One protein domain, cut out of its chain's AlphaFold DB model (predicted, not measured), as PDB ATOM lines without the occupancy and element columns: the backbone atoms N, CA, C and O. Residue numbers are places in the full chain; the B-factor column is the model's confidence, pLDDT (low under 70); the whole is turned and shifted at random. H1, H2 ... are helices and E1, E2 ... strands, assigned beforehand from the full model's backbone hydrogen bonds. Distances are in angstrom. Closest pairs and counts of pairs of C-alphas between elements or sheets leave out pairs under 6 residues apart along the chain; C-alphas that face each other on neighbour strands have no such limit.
ATOM      1  N   PHE A  92     -35.737  17.036  24.921       75.69
ATOM      2  CA  PHE A  92     -34.798  16.820  26.030       75.69
ATOM      3  C   PHE A  92     -33.845  18.003  26.248       75.69
ATOM      4  O   PHE A  92     -33.558  18.350  27.395       75.69
ATOM      5  N   ASN A  93     -33.426  18.683  25.179       74.88
ATOM      6  CA  ASN A  93     -32.572  19.869  25.270       74.88
ATOM      7  C   ASN A  93     -33.283  21.017  25.982       74.88
ATOM      8  O   ASN A  93     -32.677  21.727  26.786       74.88
ATOM      9  N   PHE A  94     -34.581  21.174  25.735       75.69
ATOM     10  CA  PHE A  94     -35.418  22.108  26.463       75.69
ATOM     11  C   PHE A  94     -35.374  21.847  27.974       75.69
ATOM     12  O   PHE A  94     -35.166  22.783  28.745       75.69
ATOM     13  N   ILE A  95     -35.515  20.587  28.398       78.25
ATOM     14  CA  ILE A  95     -35.491  20.198  29.818       78.25
ATOM     15  C   ILE A  95     -34.138  20.527  30.446       78.25
ATOM     16  O   ILE A  95     -34.093  21.147  31.507       78.25
ATOM     17  N   VAL A  96     -33.043  20.165  29.773       80.19
ATOM     18  CA  VAL A  96     -31.681  20.463  30.240       80.19
ATOM     19  C   VAL A  96     -31.466  21.969  30.374       80.19
ATOM     20  O   VAL A  96     -30.996  22.426  31.413       80.19
ATOM     21  N   ASN A  97     -31.854  22.757  29.368       75.81
ATOM     22  CA  ASN A  97     -31.720  24.213  29.401       75.81
ATOM     23  C   ASN A  97     -32.572  24.843  30.511       75.81
ATOM     24  O   ASN A  97     -32.096  25.727  31.216       75.81
ATOM     25  N   ALA A  98     -33.807  24.375  30.694       75.56
ATOM     26  CA  ALA A  98     -34.713  24.877  31.719       75.56
ATOM     27  C   ALA A  98     -34.157  24.631  33.133       75.56
ATOM     28  O   ALA A  98     -34.120  25.548  33.950       75.56
ATOM     29  N   VAL A  99     -33.663  23.417  33.399       78.50
ATOM     30  CA  VAL A  99     -33.035  23.047  34.680       78.50
ATOM     31  C   VAL A  99     -31.725  23.814  34.893       78.50
ATOM     32  O   VAL A  99     -31.487  24.313  35.990       78.50
ATOM     33  N   SER A 100     -30.905  23.951  33.846       79.94
ATOM     34  CA  SER A 100     -29.633  24.684  33.879       79.94
ATOM     35  C   SER A 100     -29.827  26.152  34.251       79.94
ATOM     36  O   SER A 100     -29.187  26.625  35.181       79.94
ATOM     37  N   ILE A 101     -30.760  26.843  33.588       74.50
ATOM     38  CA  ILE A 101     -31.057  28.260  33.841       74.50
ATOM     39  C   ILE A 101     -31.650  28.461  35.238       74.50
ATOM     40  O   ILE A 101     -31.304  29.416  35.926       74.50
ATOM     41  N   PHE A 102     -32.561  27.582  35.661       74.50
ATOM     42  CA  PHE A 102     -33.294  27.778  36.910       74.50
ATOM     43  C   PHE A 102     -32.396  27.635  38.144       74.50
ATOM     44  O   PHE A 102     -32.465  28.440  39.075       74.50
ATOM     45  N   PHE A 103     -31.535  26.621  38.135       77.75
ATOM     46  CA  PHE A 103     -30.663  26.304  39.262       77.75
ATOM     47  C   PHE A 103     -29.229  26.811  39.108       77.75
ATOM     48  O   PHE A 103     -28.407  26.520  39.972       77.75
ATOM     49  N   ASP A 104     -28.929  27.517  38.016       78.06
ATOM     50  CA  ASP A 104     -27.570  27.933  37.660       78.06
ATOM     51  C   ASP A 104     -26.580  26.750  37.696       78.06
ATOM     52  O   ASP A 104     -25.557  26.741  38.381       78.06
ATOM     53  N   ILE A 105     -26.951  25.669  37.002       79.88
ATOM     54  CA  ILE A 105     -26.143  24.447  36.909       79.88
ATOM     55  C   ILE A 105     -25.623  24.301  35.489       79.88
ATOM     56  O   ILE A 105     -26.369  24.401  34.515       79.88
ATOM     57  N   GLU A 106     -24.351  23.946  35.368       76.94
ATOM     58  CA  GLU A 106     -23.762  23.536  34.100       76.94
ATOM     59  C   GLU A 106     -24.518  22.345  33.490       76.94
ATOM     60  O   GLU A 106     -24.743  21.321  34.143       76.94
ATOM     61  N   LYS A 107     -24.844  22.439  32.197       79.06
ATOM     62  CA  LYS A 107     -25.613  21.416  31.466       79.06
ATOM     63  C   LYS A 107     -25.025  20.006  31.596       79.06
ATOM     64  O   LYS A 107     -25.774  19.046  31.717       79.06
ATOM     65  N   GLN A 108     -23.698  19.885  31.662       80.94
ATOM     66  CA  GLN A 108     -22.976  18.615  31.828       80.94
ATOM     67  C   GLN A 108     -23.304  17.852  33.125       80.94
ATOM     68  O   GLN A 108     -23.120  16.636  33.204       80.94
ATOM     69  N   LYS A 109     -23.812  18.545  34.151       82.88
ATOM     70  CA  LYS A 109     -24.254  17.925  35.407       82.88
ATOM     71  C   LYS A 109     -25.703  17.436  35.344       82.88
ATOM     72  O   LYS A 109     -26.156  16.806  36.296       82.88
ATOM     73  N   ILE A 110     -26.427  17.702  34.258       83.81
ATOM     74  CA  ILE A 110     -27.831  17.332  34.079       83.81
ATOM     75  C   ILE A 110     -27.895  16.158  33.104       83.81
ATOM     76  O   ILE A 110     -27.438  16.247  31.969       83.81
ATOM     77  N   LYS A 111     -28.464  15.040  33.546       85.50
ATOM     78  CA  LYS A 111     -28.602  13.815  32.754       85.50
ATOM     79  C   LYS A 111     -30.068  13.424  32.665       85.50
ATOM     80  O   LYS A 111     -30.779  13.469  33.665       85.50
ATOM     81  N   ILE A 112     -30.513  13.022  31.482       80.19
ATOM     82  CA  ILE A 112     -31.863  12.509  31.248       80.19
ATOM     83  C   ILE A 112     -31.737  11.043  30.853       80.19
ATOM     84  O   ILE A 112     -30.936  10.699  29.990       80.19
ATOM     85  N   PHE A 113     -32.526  10.190  31.494       77.19
ATOM     86  CA  PHE A 113     -32.641   8.775  31.171       77.19
ATOM     87  C   PHE A 113     -34.044   8.525  30.636       77.19
ATOM     88  O   PHE A 113     -35.009   8.790  31.346       77.19
ATOM     89  N   ASP A 114     -34.166   8.047  29.403       74.81
ATOM     90  CA  ASP A 114     -35.443   7.626  28.823       74.81
ATOM     91  C   ASP A 114     -35.623   6.130  29.086       74.81
ATOM     92  O   ASP A 114     -34.724   5.338  28.808       74.81
ATOM     93  N   HIS A 115     -36.755   5.742  29.668       63.53
ATOM     94  CA  HIS A 115     -37.029   4.344  29.997       63.53
ATOM     95  C   HIS A 115     -37.456   3.502  28.786       63.53
ATOM     96  O   HIS A 115     -37.737   2.317  28.955       63.53
ATOM     97  N   ASN A 116     -37.492   4.079  27.583       60.00
ATOM     98  CA  ASN A 116     -38.116   3.457  26.428       60.00
ATOM     99  C   ASN A 116     -37.289   3.562  25.134       60.00
ATOM    100  O   ASN A 116     -36.925   4.649  24.692       60.00
ATOM    101  N   SER A 117     -37.087   2.420  24.474       53.78
ATOM    102  CA  SER A 117     -36.430   2.275  23.164       53.78
ATOM    103  C   SER A 117     -37.410   2.103  21.991       53.78
ATOM    104  O   SER A 117     -36.982   1.936  20.849       53.78
ATOM    105  N   ASP A 118     -38.723   2.146  22.245       52.62
ATOM    106  CA  ASP A 118     -39.732   1.760  21.254       52.62
ATOM    107  C   ASP A 118     -40.262   2.947  20.422       52.62
ATOM    108  O   ASP A 118     -40.530   4.042  20.931       52.62
ATOM    109  N   LYS A 119     -40.405   2.741  19.110       52.12
ATOM    110  CA  LYS A 119     -40.719   3.797  18.128       52.12
ATOM    111  C   LYS A 119     -42.210   4.157  18.076       52.12
ATOM    112  O   LYS A 119     -42.540   5.238  17.593       52.12
ATOM    113  N   ASP A 120     -43.083   3.321  18.640       57.72
ATOM    114  CA  ASP A 120     -44.549   3.476  18.604       57.72
ATOM    115  C   ASP A 120     -45.143   4.181  19.843       57.72
ATOM    116  O   ASP A 120     -46.346   4.126  20.126       57.72
ATOM    117  N   ILE A 121     -44.305   4.860  20.625       60.88
ATOM    118  CA  ILE A 121     -44.682   5.364  21.945       60.88
ATOM    119  C   ILE A 121     -45.441   6.694  21.885       60.88
ATOM    120  O   ILE A 121     -44.963   7.701  21.367       60.88
ATOM    121  N   LYS A 122     -46.614   6.713  22.536       61.69
ATOM    122  CA  LYS A 122     -47.478   7.896  22.701       61.69
ATOM    123  C   LYS A 122     -46.931   8.940  23.686       61.69
ATOM    124  O   LYS A 122     -47.268  10.114  23.558       61.69
ATOM    125  N   ALA A 123     -46.142   8.525  24.680       69.94
ATOM    126  CA  ALA A 123     -45.506   9.413  25.653       69.94
ATOM    127  C   ALA A 123     -44.188   8.819  26.177       69.94
ATOM    128  O   ALA A 123     -44.154   7.667  26.604       69.94
ATOM    129  N   ARG A 124     -43.110   9.605  26.153       73.75
ATOM    130  CA  ARG A 124     -41.776   9.208  26.622       73.75
ATOM    131  C   ARG A 124     -41.635   9.448  28.112       73.75
ATOM    132  O   ARG A 124     -41.883  10.552  28.584       73.75
ATOM    133  N   HIS A 125     -41.222   8.420  28.830       78.12
ATOM    134  CA  HIS A 125     -41.134   8.399  30.279       78.12
ATOM    135  C   HIS A 125     -39.669   8.524  30.682       78.12
ATOM    136  O   HIS A 125     -38.859   7.661  30.351       78.12
ATOM    137  N   ILE A 126     -39.318   9.620  31.354       79.62
ATOM    138  CA  ILE A 126     -37.929   9.969  31.635       79.62
ATOM    139  C   ILE A 126     -37.639  10.123  33.125       79.62
ATOM    140  O   ILE A 126     -38.483  10.547  33.918       79.62
ATOM    141  N   LYS A 127     -36.386   9.851  33.486       83.81
ATOM    142  CA  LYS A 127     -35.790  10.145  34.782       83.81
ATOM    143  C   LYS A 127     -34.723  11.229  34.637       83.81
ATOM    144  O   LYS A 127     -33.811  11.104  33.826       83.81
ATOM    145  N   LEU A 128     -34.812  12.279  35.449       85.62
ATOM    146  CA  LEU A 128     -33.847  13.383  35.469       85.62
ATOM    147  C   LEU A 128     -32.815  13.179  36.588       85.62
ATOM    148  O   LEU A 128     -33.192  12.972  37.733       85.62
ATOM    149  N   ARG A 129     -31.517  13.280  36.306       86.31
ATOM    150  CA  ARG A 129     -30.442  13.250  37.311       86.31
ATOM    151  C   ARG A 129     -29.662  14.548  37.290       86.31
ATOM    152  O   ARG A 129     -29.197  14.971  36.239       86.31
ATOM    153  N   ILE A 130     -29.451  15.119  38.464       88.00
ATOM    154  CA  ILE A 130     -28.674  16.338  38.652       88.00
ATOM    155  C   ILE A 130     -27.476  16.011  39.540       88.00
ATOM    156  O   ILE A 130     -27.618  15.634  40.699       88.00
ATOM    157  N   LEU A 131     -26.266  16.150  39.009       87.44
ATOM    158  CA  LEU A 131     -25.010  15.885  39.716       87.44
ATOM    159  C   LEU A 131     -24.572  17.071  40.592       87.44
ATOM    160  O   LEU A 131     -23.393  17.405  40.674       87.44
ATOM    161  N   GLN A 132     -25.542  17.728  41.220       85.31
ATOM    162  CA  GLN A 132     -25.374  18.850  42.134       85.31
ATOM    163  C   GLN A 132     -26.580  18.891  43.079       85.31
ATOM    164  O   GLN A 132     -27.684  18.496  42.698       85.31
ATOM    165  N   LYS A 133     -26.370  19.370  44.306       86.94
ATOM    166  CA  LYS A 133     -27.452  19.562  45.271       86.94
ATOM    167  C   LYS A 133     -28.287  20.765  44.856       86.94
ATOM    168  O   LYS A 133     -27.735  21.853  44.707       86.94
ATOM    169  N   VAL A 134     -29.591  20.566  44.703       84.19
ATOM    170  CA  VAL A 134     -30.541  21.621  44.333       84.19
ATOM    171  C   VAL A 134     -31.869  21.439  45.043       84.19
ATOM    172  O   VAL A 134     -32.226  20.322  45.412       84.19
ATOM    173  N   ASP A 135     -32.619  22.522  45.217       80.31
ATOM    174  CA  ASP A 135     -33.979  22.419  45.731       80.31
ATOM    175  C   ASP A 135     -34.959  22.060  44.606       80.31
ATOM    176  O   ASP A 135     -35.547  22.908  43.936       80.31
ATOM    177  N   MET A 136     -35.137  20.758  44.382       72.88
ATOM    178  CA  MET A 136     -36.046  20.263  43.348       72.88
ATOM    179  C   MET A 136     -37.517  20.614  43.601       72.88
ATOM    180  O   MET A 136     -38.307  20.548  42.654       72.88
ATOM    181  N   GLN A 137     -37.909  20.998  44.824       70.38
ATOM    182  CA  GLN A 137     -39.310  21.309  45.129       70.38
ATOM    183  C   GLN A 137     -39.836  22.472  44.280       70.38
ATOM    184  O   GLN A 137     -41.005  22.468  43.888       70.38
ATOM    185  N   GLU A 138     -38.968  23.417  43.919       68.75
ATOM    186  CA  GLU A 138     -39.350  24.600  43.149       68.75
ATOM    187  C   GLU A 138     -39.698  24.292  41.684       68.75
ATOM    188  O   GLU A 138     -40.604  24.912  41.116       68.75
ATOM    189  N   ILE A 139     -39.019  23.315  41.065       70.19
ATOM    190  CA  ILE A 139     -39.142  23.042  39.624       70.19
ATOM    191  C   ILE A 139     -40.014  21.824  39.294       70.19
ATOM    192  O   ILE A 139     -40.497  21.716  38.168       70.19
ATOM    193  N   ILE A 140     -40.257  20.904  40.237       71.00
ATOM    194  CA  ILE A 140     -41.096  19.713  39.991       71.00
ATOM    195  C   ILE A 140     -42.457  20.075  39.374       71.00
ATOM    196  O   ILE A 140     -42.816  19.462  38.365       71.00
ATOM    197  N   PRO A 141     -43.211  21.078  39.876       70.62
ATOM    198  CA  PRO A 141     -44.499  21.443  39.285       70.62
ATOM    199  C   PRO A 141     -44.384  21.878  37.821       70.62
ATOM    200  O   PRO A 141     -45.316  21.691  37.040       70.62
ATOM    201  N   PHE A 142     -43.241  22.446  37.429       68.62
ATOM    202  CA  PHE A 142     -42.956  22.803  36.045       68.62
ATOM    203  C   PHE A 142     -42.573  21.610  35.191       68.62
ATOM    204  O   PHE A 142     -43.092  21.467  34.086       68.62
ATOM    205  N   LEU A 143     -41.706  20.740  35.704       70.94
ATOM    206  CA  LEU A 143     -41.324  19.519  35.004       70.94
ATOM    207  C   LEU A 143     -42.540  18.614  34.766       70.94
ATOM    208  O   LEU A 143     -42.659  18.012  33.705       70.94
ATOM    209  N   ILE A 144     -43.510  18.594  35.685       67.50
ATOM    210  CA  ILE A 144     -44.782  17.881  35.503       67.50
ATOM    211  C   ILE A 144     -45.625  18.488  34.365       67.50
ATOM    212  O   ILE A 144     -46.302  17.749  33.649       67.50
ATOM    213  N   LYS A 145     -45.576  19.812  34.137       65.75
ATOM    214  CA  LYS A 145     -46.319  20.466  33.035       65.75
ATOM    215  C   LYS A 145     -45.824  20.059  31.645       65.75
ATOM    216  O   LYS A 145     -46.587  20.156  30.685       65.75
ATOM    217  N   ILE A 146     -44.600  19.544  31.534       65.69
ATOM    218  CA  ILE A 146     -44.030  19.033  30.275       65.69
ATOM    219  C   ILE A 146     -44.818  17.826  29.732       65.69
ATOM    220  O   ILE A 146     -44.796  17.576  28.526       65.69
ATOM    221  N   LYS A 147     -45.644  17.179  30.575       58.25
ATOM    222  CA  LYS A 147     -46.590  16.111  30.204       58.25
ATOM    223  C   LYS A 147     -47.437  16.430  28.965       58.25
ATOM    224  O   LYS A 147     -47.783  15.519  28.218       58.25
ATOM    225  N   ALA A 148     -47.750  17.704  28.720       50.56
ATOM    226  CA  ALA A 148     -48.544  18.131  27.566       50.56
ATOM    227  C   ALA A 148     -47.839  17.954  26.203       50.56
ATOM    228  O   ALA A 148     -48.504  18.006  25.172       50.56
ATOM    229  N   ALA A 149     -46.525  17.720  26.183       56.03
ATOM    230  CA  ALA A 149     -45.728  17.585  24.964       56.03
ATOM    231  C   ALA A 149     -45.310  16.137  24.645       56.03
ATOM    232  O   ALA A 149     -44.434  15.916  23.812       56.03
ATOM    233  N   GLY A 150     -45.907  15.144  25.314       66.62
ATOM    234  CA  GLY A 150     -45.557  13.734  25.114       66.62
ATOM    235  C   GLY A 150     -44.251  13.309  25.796       66.62
ATOM    236  O   GLY A 150     -43.744  12.235  25.494       66.62
ATOM    237  N   ILE A 151     -43.719  14.117  26.721       73.69
ATOM    238  CA  ILE A 151     -42.608  13.757  27.614       73.69
ATOM    239  C   ILE A 151     -43.114  13.827  29.057       73.69
ATOM    240  O   ILE A 151     -43.700  14.825  29.472       73.69
ATOM    241  N   ILE A 152     -42.897  12.771  29.830       76.56
ATOM    242  CA  ILE A 152     -43.348  12.615  31.211       76.56
ATOM    243  C   ILE A 152     -42.115  12.396  32.079       76.56
ATOM    244  O   ILE A 152     -41.390  11.425  31.896       76.56
ATOM    245  N   VAL A 153     -41.870  13.302  33.026       79.69
ATOM    246  CA  VAL A 153     -40.816  13.126  34.033       79.69
ATOM    247  C   VAL A 153     -41.374  12.265  35.165       79.69
ATOM    248  O   VAL A 153     -42.137  12.760  35.992       79.69
ATOM    249  N   ASP A 154     -41.008  10.985  35.198       78.38
ATOM    250  CA  ASP A 154     -41.505  10.024  36.194       78.38
ATOM    251  C   ASP A 154     -40.833  10.189  37.551       78.38
ATOM    252  O   ASP A 154     -41.446  10.011  38.604       78.38
ATOM    253  N   CYS A 155     -39.539  10.494  37.533       83.06
ATOM    254  CA  CYS A 155     -38.756  10.677  38.740       83.06
ATOM    255  C   CYS A 155     -37.549  11.567  38.460       83.06
ATOM    256  O   CYS A 155     -37.127  11.773  37.320       83.06
ATOM    257  N   TRP A 156     -36.964  12.074  39.531       86.19
ATOM    258  CA  TRP A 156     -35.711  12.798  39.507       86.19
ATOM    259  C   TRP A 156     -34.778  12.250  40.582       86.19
ATOM    260  O   TRP A 156     -35.219  11.579  41.514       86.19
ATOM    261  N   GLU A 157     -33.489  12.526  40.452       88.94
ATOM    262  CA  GLU A 157     -32.508  12.301  41.501       88.94
ATOM    263  C   GLU A 157     -31.445  13.398  41.502       88.94
ATOM    264  O   GLU A 157     -31.101  13.947  40.456       88.94
ATOM    265  N   MET A 158     -30.916  13.718  42.676       90.19
ATOM    266  CA  MET A 158     -29.897  14.750  42.845       90.19
ATOM    267  C   MET A 158     -28.730  14.250  43.689       90.19
ATOM    268  O   MET A 158     -28.908  13.392  44.555       90.19
ATOM    269  N   LEU A 159     -27.544  14.800  43.458       88.50
ATOM    270  CA  LEU A 159     -26.363  14.509  44.258       88.50
ATOM    271  C   LEU A 159     -26.356  15.364  45.535       88.50
ATOM    272  O   LEU A 159     -26.243  16.584  45.467       88.50
ATOM    273  N   ASP A 160     -26.427  14.720  46.697       88.12
ATOM    274  CA  ASP A 160     -26.250  15.331  48.017       88.12
ATOM    275  C   ASP A 160     -25.023  14.705  48.701       88.12
ATOM    276  O   ASP A 160     -25.064  13.589  49.235       88.12
ATOM    277  N   GLY A 161     -23.886  15.397  48.608       86.56
ATOM    278  CA  GLY A 161     -22.589  14.872  49.030       86.56
ATOM    279  C   GLY A 161     -22.209  13.614  48.245       86.56
ATOM    280  O   GLY A 161     -22.048  13.654  47.030       86.56
ATOM    281  N   ASN A 162     -22.089  12.483  48.941       86.56
ATOM    282  CA  ASN A 162     -21.731  11.189  48.346       86.56
ATOM    283  C   ASN A 162     -22.952  10.310  48.026       86.56
ATOM    284  O   ASN A 162     -22.803   9.099  47.856       86.56
ATOM    285  N   PHE A 163     -24.160  10.876  47.998       88.31
ATOM    286  CA  PHE A 163     -25.399  10.125  47.806       88.31
ATOM    287  C   PHE A 163     -26.232  10.709  46.668       88.31
ATOM    288  O   PHE A 163     -26.405  11.918  46.583       88.31
ATOM    289  N   LEU A 164     -26.800   9.844  45.829       88.12
ATOM    290  CA  LEU A 164     -27.939  10.194  44.990       88.12
ATOM    291  C   LEU A 164     -29.214  10.062  45.823       88.12
ATOM    292  O   LEU A 164     -29.470   9.002  46.401       88.12
ATOM    293  N   VAL A 165     -29.986  11.139  45.887       89.25
ATOM    294  CA  VAL A 165     -31.298  11.206  46.534       89.25
ATOM    295  C   VAL A 165     -32.355  11.234  45.444       89.25
ATOM    296  O   VAL A 165     -32.327  12.140  44.615       89.25
ATOM    297  N   ASP A 166     -33.254  10.253  45.417       88.44
ATOM    298  CA  ASP A 166     -34.324  10.189  44.416       88.44
ATOM    299  C   ASP A 166     -35.601  10.942  44.833       88.44
ATOM    300  O   ASP A 166     -35.730  11.435  45.955       88.44
ATOM    301  N   CYS A 167     -36.576  10.995  43.921       84.75
ATOM    302  CA  CYS A 167     -37.873  11.645  44.112       84.75
ATOM    303  C   CYS A 167     -38.710  11.088  45.279       84.75
ATOM    304  O   CYS A 167     -39.697  11.710  45.669       84.75
ATOM    305  N   LYS A 168     -38.338   9.930  45.843       87.44
ATOM    306  CA  LYS A 168     -38.972   9.311  47.019       87.44
ATOM    307  C   LYS A 168     -38.164   9.545  48.303       87.44
ATOM    308  O   LYS A 168     -38.518   9.013  49.351       87.44
ATOM    309  N   GLY A 169     -37.075  10.310  48.228       84.94
ATOM    310  CA  GLY A 169     -36.160  10.565  49.338       84.94
ATOM    311  C   GLY A 169     -35.196   9.412  49.625       84.94
ATOM    312  O   GLY A 169     -34.484   9.448  50.631       84.94
ATOM    313  N   VAL A 170     -35.140   8.390  48.764       89.56
ATOM    314  CA  VAL A 170     -34.238   7.252  48.958       89.56
ATOM    315  C   VAL A 170     -32.818   7.687  48.631       89.56
ATOM    316  O   VAL A 170     -32.545   8.228  47.562       89.56
ATOM    317  N   ARG A 171     -31.894   7.419  49.557       90.38
ATOM    318  CA  ARG A 171     -30.474   7.752  49.419       90.38
ATOM    319  C   ARG A 171     -29.682   6.523  48.999       90.38
ATOM    320  O   ARG A 171     -29.685   5.512  49.696       90.38
ATOM    321  N   LYS A 172     -28.960   6.619  47.886       88.00
ATOM    322  CA  LYS A 172     -28.047   5.577  47.399       88.00
ATOM    323  C   LYS A 172     -26.649   6.152  47.288       88.00
ATOM    324  O   LYS A 172     -26.484   7.250  46.770       88.00
ATOM    325  N   LYS A 173     -25.637   5.435  47.782       86.69
ATOM    326  CA  LYS A 173     -24.245   5.888  47.680       86.69
ATOM    327  C   LYS A 173     -23.898   6.083  46.205       86.69
ATOM    328  O   LYS A 173     -24.021   5.146  45.420       86.69
ATOM    329  N   TYR A 174     -23.491   7.293  45.847       82.00
ATOM    330  CA  TYR A 174     -23.022   7.595  44.509       82.00
ATOM    331  C   TYR A 174     -21.618   7.027  44.365       82.00
ATOM    332  O   TYR A 174     -20.702   7.385  45.106       82.00
ATOM    333  N   ILE A 175     -21.461   6.086  43.444       74.06
ATOM    334  CA  ILE A 175     -20.165   5.521  43.110       74.06
ATOM    335  C   ILE A 175     -19.840   6.048  41.721       74.06
ATOM    336  O   ILE A 175     -20.573   5.771  40.778       74.06
ATOM    337  N   VAL A 176     -18.732   6.783  41.592       64.94
ATOM    338  CA  VAL A 176     -18.158   7.153  40.289       64.94
ATOM    339  C   VAL A 176     -17.517   5.899  39.685       64.94
ATOM    340  O   VAL A 176     -16.303   5.765  39.589       64.94
ATOM    341  N   LYS A 177     -18.340   4.904  39.378       52.88
ATOM    342  CA  LYS A 177     -18.001   3.826  38.461       52.88
ATOM    343  C   LYS A 177     -18.669   4.177  37.142       52.88
ATOM    344  O   LYS A 177     -19.663   4.895  37.117       52.88
ATOM    345  N   SER A 178     -18.088   3.707  36.049       41.50
ATOM    346  CA  SER A 178     -18.734   3.641  34.744       41.50
ATOM    347  C   SER A 178     -20.091   2.938  34.889       41.50
ATOM    348  O   SER A 178     -20.153   1.716  34.770       41.50
ATOM    349  N   ASP A 179     -21.153   3.673  35.228       42.38
ATOM    350  CA  ASP A 179     -22.522   3.161  35.306       42.38
ATOM    351  C   ASP A 179     -22.962   2.827  33.875       42.38
ATOM    352  O   ASP A 179     -23.645   3.589  33.194       42.38
ATOM    353  N   VAL A 180     -22.490   1.677  33.404       45.12
ATOM    354  CA  VAL A 180     -23.015   0.936  32.271       45.12
ATOM    355  C   VAL A 180     -24.070   0.018  32.871       45.12
ATOM    356  O   VAL A 180     -23.740  -1.022  33.434       45.12
ATOM    357  N   ASN A 181     -25.306   0.513  32.897       39.44
ATOM    358  CA  ASN A 181     -26.564  -0.234  32.756       39.44
ATOM    359  C   ASN A 181     -27.724   0.628  33.262       39.44
ATOM    360  O   ASN A 181     -28.239   0.410  34.351       39.44
ATOM    361  N   TYR A 182     -28.103   1.622  32.463       42.75
ATOM    362  CA  TYR A 182     -29.423   1.655  31.831       42.75
ATOM    363  C   TYR A 182     -29.151   2.137  30.406       42.75
ATOM    364  O   TYR A 182     -28.597   3.218  30.216       42.75
ATOM    365  N   GLU A 183     -29.369   1.239  29.451       33.00
ATOM    366  CA  GLU A 183     -28.989   1.366  28.046       33.00
ATOM    367  C   GLU A 183     -29.521   2.675  27.456       33.00
ATOM    368  O   GLU A 183     -30.724   2.891  27.342       33.00
ATOM    369  N   TYR A 184     -28.588   3.561  27.124       42.94
ATOM    370  CA  TYR A 184     -28.808   4.706  26.262       42.94
ATOM    371  C   TYR A 184     -28.258   4.283  24.906       42.94
ATOM    372  O   TYR A 184     -27.069   3.962  24.805       42.94
ATOM    373  N   ASP A 185     -29.103   4.278  23.877       33.56
ATOM    374  CA  ASP A 185     -28.607   4.313  22.510       33.56
ATOM    375  C   ASP A 185     -27.879   5.654  22.382       33.56
ATOM    376  O   ASP A 185     -28.496   6.723  22.448       33.56
ATOM    377  N   ARG A 186     -26.540   5.603  22.389       38.19
ATOM    378  CA  ARG A 186     -25.660   6.770  22.285       38.19
ATOM    379  C   ARG A 186     -26.003   7.499  20.999       38.19
ATOM    380  O   ARG A 186     -25.453   7.227  19.941       38.19
ATOM    381  N   HIS A 187     -26.878   8.479  21.090       37.22
ATOM    382  CA  HIS A 187     -26.682   9.694  20.335       37.22
ATOM    383  C   HIS A 187     -26.059  10.637  21.347       37.22
ATOM    384  O   HIS A 187     -26.743  11.284  22.144       37.22
TER     385      HIS A 187
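This is residues 92 to 187 of the 199 residues of an uncharacterized protein of Leptotrichia sp. OH3620_COT-345 (UniProt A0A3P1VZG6). A strongly twisted sheet of five strands has two helices, H1 and H2, side by side over its E1, E2 and E3 part; the E4 and E5 end reaches beyond them. A tail with no named element, residues 174 to 187, follows E5. The printed part has 96 residues, with H1 E1 E2 H2 E3 E4 E5 along the chain; the sheet, in order E1 E2 E3 E4 E5, is mixed, and the class is mixed, helices and strands. It is compact, with a radius of gyration of the C-alphas of 13.4 A, and spans 39 by 30 by 24 A.

H1, residues 92 to 103, comes first, and a short link leads to E1, residues 110 to 114, an edge strand. The closest C-alphas of the two are those of Val 96 and Ile 110, 6.3 A apart. E2, residues 124 to 130, forms a hairpin with E1, antiparallel at 155 degrees, with N 111 and O 129 2.8 A apart. H1 is over E2 at a height over the sheet of 7.8 A, slantwise to the strands, at 34 degrees to E2 on the local plane; in two layers, H1 is on one face of the sheet. H2, residues 140 to 149, runs opposite ways to H1 at a shallow tilt of 22 degrees; the helices are close but not clearly touching, the closest C-alphas being those of Ile 95 and Leu 143, 7.8 A apart. E3, residues 151 to 160, is parallel to E2 at 17 degrees, with N 154 and O 126 2.9 A apart, and bends by 58 degrees at residue 154. E2, H2 and E3 form a strand-helix-strand unit, two parallel neighbour strands with a helix between, with a right-handed crossover. H2 runs along the strands, at a height over the sheet of 8.8 A, over E3 and only just over E2, on which 3 of its C-alphas fall; C-alphas of Ile 144 and Val 153, the closest of H2 and E3, are 6.4 A apart. E4, residues 163 to 166, and E5, residues 171 to 173, complete a meander with E3, each strand the antiparallel neighbour of the one before; N 158 and O 165 are 2.9 A apart, N 164 and O 172 2.8 A. In H1 every O i to N i+4 pair is within hydrogen-bond range; in H2 2 of 6 are, beside 6 of 7 O i to N i+3 pairs.

H1 runs 16.8 A from C-alpha 92 at (-34.798, 16.820, 26.030), and H2 15.9 A. E2 measures 19.2 A, and E3 26.2 A to C-alpha 160 at (-26.250, 15.331, 48.017). E5 ends at C-alpha 173, (-24.245, 5.888, 47.680).

The C-alphas farthest apart, those of Asp 120 and Gly 161, are 39.2 A apart. The printed part has no cut, and no link is long. Mean pLDDT of the printed part is 72.6; it is under 70 at residues 115 to 123, 138, 142, 144 to 150 and 176 to 187.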